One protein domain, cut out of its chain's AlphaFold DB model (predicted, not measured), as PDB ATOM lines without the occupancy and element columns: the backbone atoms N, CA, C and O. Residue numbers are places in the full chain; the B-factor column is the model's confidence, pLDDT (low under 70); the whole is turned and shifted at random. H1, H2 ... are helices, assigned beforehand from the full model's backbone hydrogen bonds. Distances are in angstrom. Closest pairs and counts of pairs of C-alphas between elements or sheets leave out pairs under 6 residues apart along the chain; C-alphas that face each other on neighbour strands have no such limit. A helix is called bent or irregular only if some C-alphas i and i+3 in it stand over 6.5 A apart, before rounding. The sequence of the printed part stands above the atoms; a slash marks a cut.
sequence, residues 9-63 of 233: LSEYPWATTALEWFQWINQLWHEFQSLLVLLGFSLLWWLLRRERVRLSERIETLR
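Overview. This is residues 9 to 63 of the 233 residues of an uncharacterized protein of Hyphomicrobiaceae bacterium (UniProt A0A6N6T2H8). Two long helices meet near their ends as an open V, H1 making the shorter arm and H2 the longer, with nothing packed between the arms. The printed part has 55 residues with two named helices, H1 then H2, and no named strand; its class is all helix. It is extended, with a radius of gyration of the C-alphas of 18.5 A, and flat, spanning 52 by 34 by 6 A.

Arrangement. H1, residues 13 to 31, and H2, residues 35 to 63, are close but not clearly touching; their closest C-alphas, those of Trp 29 and Val 37, are 7.9 A apart. Their lines stand at a steep tilt of 65 degrees, opposite ways. Every O i to N i+4 pair is within hydrogen-bond range in H2, and 14 of 15 are in H1.

Along the chain. H1 begins at C-alpha 13 (115.964, 83.654, 0.942) and is 28.1 A long. It is neither bent nor irregular, but only just: C-alphas 13 and 16 are 6.0 A apart. H2 is 41.6 A long and ends at C-alpha 63 (87.553, 66.283, 35.755).

Size, cuts and confidence. The C-alphas farthest apart, those of Ser 10 and Arg 63, are 52.6 A apart. The printed part has no cut, and the link from H1 to H2 is tight. Mean pLDDT of the printed part is 86.9; residues 32 to 34 are under 70.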
ATOM      1  N   LEU A   9     111.835  88.009  -3.112       86.00
ATOM      2  CA  LEU A   9     112.805  86.914  -3.210       86.00
ATOM      3  C   LEU A   9     114.209  87.324  -2.743       86.00
ATOM      4  O   LEU A   9     114.942  86.474  -2.245       86.00
ATOM      5  N   SER A  10     114.585  88.602  -2.875       88.88
ATOM      6  CA  SER A  10     115.856  89.092  -2.328       88.88
ATOM      7  C   SER A  10     115.819  89.293  -0.815       88.88
ATOM      8  O   SER A  10     116.826  89.060  -0.155       88.88
ATOM      9  N   GLU A  11     114.675  89.709  -0.269       94.19
ATOM     10  CA  GLU A  11     114.522  89.987   1.165       94.19
ATOM     11  C   GLU A  11     114.347  88.698   1.986       94.19
ATOM     12  O   GLU A  11     114.746  88.624   3.147       94.19
ATOM     13  N   TYR A  12     113.790  87.645   1.376       91.69
ATOM     14  CA  TYR A  12     113.468  86.388   2.051       91.69
ATOM     15  C   TYR A  12     114.049  85.177   1.307       91.69
ATOM     16  O   TYR A  12     113.348  84.536   0.523       91.69
ATOM     17  N   PRO A  13     115.304  84.787   1.596       87.19
ATOM     18  CA  PRO A  13     115.964  83.654   0.942       87.19
ATOM     19  C   PRO A  13     115.247  82.311   1.134       87.19
ATOM     20  O   PRO A  13     115.419  81.403   0.338       87.19
ATOM     21  N   TRP A  14     114.426  82.170   2.178       91.44
ATOM     22  CA  TRP A  14     113.611  80.973   2.413       91.44
ATOM     23  C   TRP A  14     112.399  80.879   1.473       91.44
ATOM     24  O   TRP A  14     111.828  79.800   1.303       91.44
ATOM     25  N   ALA A  15     111.988  81.994   0.858       85.31
ATOM     26  CA  ALA A  15     110.832  82.033  -0.029       85.31
ATOM     27  C   ALA A  15     111.092  81.273  -1.336       85.31
ATOM     28  O   ALA A  15     110.163  80.675  -1.869       85.31
ATOM     29  N   THR A  16     112.339  81.227  -1.822       87.69
ATOM     30  CA  THR A  16     112.716  80.388  -2.975       87.69
ATOM     31  C   THR A  16     112.544  78.908  -2.645       87.69
ATOM     32  O   THR A  16     111.891  78.189  -3.395       87.69
ATOM     33  N   THR A  17     113.014  78.473  -1.471       88.19
ATOM     34  CA  THR A  17     112.852  77.094  -0.985       88.19
ATOM     35  C   THR A  17     111.380  76.718  -0.812       88.19
ATOM     36  O   THR A  17     110.975  75.610  -1.157       88.19
ATOM     37  N   ALA A  18     110.550  77.639  -0.315       85.56
ATOM     38  CA  ALA A  18     109.109  77.423  -0.202       85.56
ATOM     39  C   ALA A  18     108.431  77.296  -1.578       85.56
ATOM     40  O   ALA A  18     107.513  76.493  -1.738       85.56
ATOM     41  N   LEU A  19     108.888  78.062  -2.574       90.00
ATOM     42  CA  LEU A  19     108.342  78.040  -3.932       90.00
ATOM     43  C   LEU A  19     108.672  76.727  -4.653       90.00
ATOM     44  O   LEU A  19     107.792  76.143  -5.285       90.00
ATOM     45  N   GLU A  20     109.900  76.227  -4.491       87.94
ATOM     46  CA  GLU A  20     110.315  74.903  -4.968       87.94
ATOM     47  C   GLU A  20     109.494  73.790  -4.307       87.94
ATOM     48  O   GLU A  20     108.989  72.902  -4.992       87.94
ATOM     49  N   TRP A  21     109.265  73.879  -2.993       90.69
ATOM     50  CA  TRP A  21     108.383  72.957  -2.273       90.69
ATOM     51  C   TRP A  21     106.948  72.980  -2.803       90.69
ATOM     52  O   TRP A  21     106.343  71.927  -2.993       90.69
ATOM     53  N   PHE A  22     106.394  74.164  -3.067       89.19
ATOM     54  CA  PHE A  22     105.042  74.305  -3.612       89.19
ATOM     55  C   PHE A  22     104.920  73.709  -5.014       89.19
ATOM     56  O   PHE A  22     103.929  73.040  -5.312       89.19
ATOM     57  N   GLN A  23     105.918  73.930  -5.870       88.56
ATOM     58  CA  GLN A  23     105.947  73.352  -7.210       88.56
ATOM     59  C   GLN A  23     106.105  71.833  -7.156       88.56
ATOM     60  O   GLN A  23     105.368  71.133  -7.846       88.56
ATOM     61  N   TRP A  24     106.974  71.323  -6.282       87.75
ATOM     62  CA  TRP A  24     107.133  69.890  -6.046       87.75
ATOM     63  C   TRP A  24     105.833  69.246  -5.550       87.75
ATOM     64  O   TRP A  24     105.417  68.233  -6.101       87.75
ATOM     65  N   ILE A  25     105.128  69.867  -4.592       79.69
ATOM     66  CA  ILE A  25     103.811  69.406  -4.116       79.69
ATOM     67  C   ILE A  25     102.787  69.405  -5.253       79.69
ATOM     68  O   ILE A  25     102.037  68.443  -5.393       79.69
ATOM     69  N   ASN A  26     102.743  70.463  -6.064       82.06
ATOM     70  CA  ASN A  26     101.794  70.567  -7.170       82.06
ATOM     71  C   ASN A  26     102.089  69.545  -8.281       82.06
ATOM     72  O   ASN A  26     101.178  69.000  -8.898       82.06
ATOM     73  N   GLN A  27     103.362  69.236  -8.519       82.69
ATOM     74  CA  GLN A  27     103.758  68.210  -9.477       82.69
ATOM     75  C   GLN A  27     103.447  66.804  -8.945       82.69
ATOM     76  O   GLN A  27     102.827  66.010  -9.650       82.69
ATOM     77  N   LEU A  28     103.732  66.539  -7.665       73.81
ATOM     78  CA  LEU A  28     103.302  65.313  -6.986       73.81
ATOM     79  C   LEU A  28     101.782  65.145  -6.992       73.81
ATOM     80  O   LEU A  28     101.297  64.023  -7.100       73.81
ATOM     81  N   TRP A  29     101.034  66.246  -6.889       70.44
ATOM     82  CA  TRP A  29      99.572  66.255  -6.920       70.44
ATOM     83  C   TRP A  29      99.009  65.750  -8.251       70.44
ATOM     84  O   TRP A  29      97.980  65.074  -8.278       70.44
ATOM     85  N   HIS A  30      99.682  66.061  -9.357       77.06
ATOM     86  CA  HIS A  30      99.284  65.602 -10.683       77.06
ATOM     87  C   HIS A  30      99.819  64.202 -11.020       77.06
ATOM     88  O   HIS A  30      99.136  63.461 -11.726       77.06
ATOM     89  N   GLU A  31     100.990  63.820 -10.503       72.94
ATOM     90  CA  GLU A  31     101.614  62.514 -10.770       72.94
ATOM     91  C   GLU A  31     101.040  61.379  -9.908       72.94
ATOM     92  O   GLU A  31     100.762  60.288 -10.411       72.94
ATOM     93  N   PHE A  32     100.782  61.620  -8.620       63.72
ATOM     94  CA  PHE A  32     100.174  60.634  -7.730       63.72
ATOM     95  C   PHE A  32      98.655  60.800  -7.735       63.72
ATOM     96  O   PHE A  32      98.089  61.491  -6.890       63.72
ATOM     97  N   GLN A  33      98.017  60.147  -8.720       66.25
ATOM     98  CA  GLN A  33      96.565  59.979  -8.872       66.25
ATOM     99  C   GLN A  33      95.819  60.163  -7.543       66.25
ATOM    100  O   GLN A  33      96.008  59.363  -6.625       66.25
ATOM    101  N   SER A  34      94.981  61.207  -7.480       69.19
ATOM    102  CA  SER A  34      94.042  61.641  -6.419       69.19
ATOM    103  C   SER A  34      93.679  60.651  -5.294       69.19
ATOM    104  O   SER A  34      93.491  61.062  -4.151       69.19
ATOM    105  N   LEU A  35      93.606  59.353  -5.578       80.88
ATOM    106  CA  LEU A  35      93.413  58.262  -4.629       80.88
ATOM    107  C   LEU A  35      94.451  58.203  -3.500       80.88
ATOM    108  O   LEU A  35      94.048  58.016  -2.355       80.88
ATOM    109  N   LEU A  36      95.752  58.373  -3.760       83.62
ATOM    110  CA  LEU A  36      96.759  58.284  -2.685       83.62
ATOM    111  C   LEU A  36      96.678  59.470  -1.721       83.62
ATOM    112  O   LEU A  36      96.812  59.297  -0.510       83.62
ATOM    113  N   VAL A  37      96.365  60.656  -2.242       78.50
ATOM    114  CA  VAL A  37      96.097  61.845  -1.428       78.50
ATOM    115  C   VAL A  37      94.823  61.662  -0.607       78.50
ATOM    116  O   VAL A  37      94.827  61.939   0.590       78.50
ATOM    117  N   LEU A  38      93.741  61.164  -1.213       84.75
ATOM    118  CA  LEU A  38      92.500  60.871  -0.491       84.75
ATOM    119  C   LEU A  38      92.724  59.826   0.605       84.75
ATOM    120  O   LEU A  38      92.199  59.969   1.709       84.75
ATOM    121  N   LEU A  39      93.543  58.810   0.333       91.25
ATOM    122  CA  LEU A  39      93.908  57.788   1.305       91.25
ATOM    123  C   LEU A  39      94.738  58.390   2.445       91.25
ATOM    124  O   LEU A  39      94.417  58.148   3.607       91.25
ATOM    125  N   GLY A  40      95.719  59.242   2.140       89.75
ATOM    126  CA  GLY A  40      96.503  59.981   3.132       89.75
ATOM    127  C   GLY A  40      95.653  60.924   3.988       89.75
ATOM    128  O   GLY A  40      95.776  60.927   5.211       89.75
ATOM    129  N   PHE A  41      94.727  61.666   3.375       90.25
ATOM    130  CA  PHE A  41      93.803  62.548   4.085       90.25
ATOM    131  C   PHE A  41      92.835  61.759   4.969       90.25
ATOM    132  O   PHE A  41      92.575  62.149   6.105       90.25
ATOM    133  N   SER A  42      92.350  60.611   4.492       93.75
ATOM    134  CA  SER A  42      91.516  59.700   5.278       93.75
ATOM    135  C   SER A  42      92.281  59.134   6.481       93.75
ATOM    136  O   SER A  42      91.757  59.107   7.595       93.75
ATOM    137  N   LEU A  43      93.556  58.772   6.298       96.00
ATOM    138  CA  LEU A  43      94.445  58.308   7.370       96.00
ATOM    139  C   LEU A  43      94.714  59.410   8.402       96.00
ATOM    140  O   LEU A  43      94.624  59.164   9.605       96.00
ATOM    141  N   LEU A  44      94.977  60.635   7.940       94.56
ATOM    142  CA  LEU A  44      95.162  61.805   8.797       94.56
ATOM    143  C   LEU A  44      93.889  62.120   9.588       94.56
ATOM    144  O   LEU A  44      93.939  62.337  10.797       94.56
ATOM    145  N   TRP A  45      92.732  62.092   8.927       94.69
ATOM    146  CA  TRP A  45      91.434  62.279   9.567       94.69
ATOM    147  C   TRP A  45      91.162  61.204  10.623       94.69
ATOM    148  O   TRP A  45      90.703  61.506  11.728       94.69
ATOM    149  N   TRP A  46      91.484  59.947  10.314       96.19
ATOM    150  CA  TRP A  46      91.358  58.835  11.249       96.19
ATOM    151  C   TRP A  46      92.281  58.998  12.465       96.19
ATOM    152  O   TRP A  46      91.830  58.826  13.601       96.19
ATOM    153  N   LEU A  47      93.531  59.419  12.255       94.69
ATOM    154  CA  LEU A  47      94.480  59.730  13.327       94.69
ATOM    155  C   LEU A  47      93.977  60.875  14.214       94.69
ATOM    156  O   LEU A  47      93.910  60.713  15.432       94.69
ATOM    157  N   LEU A  48      93.523  61.981  13.622       92.25
ATOM    158  CA  LEU A  48      92.954  63.117  14.355       92.25
ATOM    159  C   LEU A  48      91.720  62.714  15.171       92.25
ATOM    160  O   LEU A  48      91.546  63.146  16.313       92.25
ATOM    161  N   ARG A  49      90.862  61.852  14.616       92.75
ATOM    162  CA  ARG A  49      89.699  61.321  15.334       92.75
ATOM    163  C   ARG A  49      90.123  60.454  16.517       92.75
ATOM    164  O   ARG A  49      89.539  60.578  17.593       92.75
ATOM    165  N   ARG A  50      91.150  59.616  16.347       94.56
ATOM    166  CA  ARG A  50      91.711  58.787  17.422       94.56
ATOM    167  C   ARG A  50      92.315  59.642  18.537       94.56
ATOM    168  O   ARG A  50      92.093  59.354  19.712       94.56
ATOM    169  N   GLU A  51      93.025  60.711  18.190       93.56
ATOM    170  CA  GLU A  51      93.559  61.645  19.183       93.56
ATOM    171  C   GLU A  51      92.460  62.406  19.921       93.56
ATOM    172  O   GLU A  51      92.551  62.566  21.137       93.56
ATOM    173  N   ARG A  52      91.374  62.794  19.241       91.50
ATOM    174  CA  ARG A  52      90.218  63.402  19.914       91.50
ATOM    175  C   ARG A  52      89.608  62.502  20.983       91.50
ATOM    176  O   ARG A  52      89.247  63.011  22.042       91.50
ATOM    177  N   VAL A  53      89.509  61.195  20.736       89.69
ATOM    178  CA  VAL A  53      89.000  60.248  21.742       89.69
ATOM    179  C   VAL A  53      89.945  60.191  22.944       89.69
ATOM    180  O   VAL A  53      89.499  60.387  24.073       89.69
ATOM    181  N   ARG A  54      91.261  60.075  22.719       89.62
ATOM    182  CA  ARG A  54      92.255  60.115  23.810       89.62
ATOM    183  C   ARG A  54      92.216  61.421  24.606       89.62
ATOM    184  O   ARG A  54      92.354  61.406  25.825       89.62
ATOM    185  N   LEU A  55      92.036  62.559  23.936       88.38
ATOM    186  CA  LEU A  55      91.890  63.851  24.606       88.38
ATOM    187  C   LEU A  55      90.612  63.898  25.447       88.38
ATOM    188  O   LEU A  55      90.645  64.436  26.548       88.38
ATOM    189  N   SER A  56      89.511  63.306  24.974       86.81
ATOM    190  CA  SER A  56      88.269  63.245  25.753       86.81
ATOM    191  C   SER A  56      88.414  62.411  27.029       86.81
ATOM    192  O   SER A  56      87.969  62.856  28.084       86.81
ATOM    193  N   GLU A  57      89.126  61.282  26.970       90.50
ATOM    194  CA  GLU A  57      89.440  60.465  28.150       90.50
ATOM    195  C   GLU A  57      90.308  61.239  29.148       90.50
ATOM    196  O   GLU A  57      90.000  61.274  30.336       90.50
ATOM    197  N   ARG A  58      91.349  61.936  28.669       91.31
ATOM    198  CA  ARG A  58      92.206  62.782  29.520       91.31
ATOM    199  C   ARG A  58      91.445  63.940  30.166       91.31
ATOM    200  O   ARG A  58      91.752  64.330  31.287       91.31
ATOM    201  N   ILE A  59      90.468  64.514  29.469       91.00
ATOM    202  CA  ILE A  59      89.609  65.564  30.029       91.00
ATOM    203  C   ILE A  59      88.725  64.988  31.139       91.00
ATOM    204  O   ILE A  59      88.562  65.634  32.173       91.00
ATOM    205  N   GLU A  60      88.185  63.783  30.956       91.19
ATOM    206  CA  GLU A  60      87.346  63.145  31.971       91.19
ATOM    207  C   GLU A  60      88.157  62.739  33.208       91.19
ATOM    208  O   GLU A  60      87.721  63.001  34.327       91.19
ATOM    209  N   THR A  61      89.377  62.217  33.043       90.62
ATOM    210  CA  THR A  61      90.255  61.920  34.190       90.62
ATOM    211  C   THR A  61      90.649  63.183  34.949       90.62
ATOM    212  O   THR A  61      90.577  63.204  36.175       90.62
ATOM    213  N   LEU A  62      90.986  64.278  34.256       88.69
ATOM    214  CA  LEU A  62      91.239  65.568  34.907       88.69
ATOM    215  C   LEU A  62      90.006  66.073  35.663       88.69
ATOM    216  O   LEU A  62      90.129  66.582  36.775       88.69
ATOM    217  N   ARG A  63      88.807  65.907  35.097       88.25
ATOM    218  CA  ARG A  63      87.553  66.283  35.755       88.25
ATOM    219  C   ARG A  63      87.296  65.457  37.014       88.25
ATOM    220  O   ARG A  63      86.885  66.027  38.026       88.25
TER     221      ARG A  63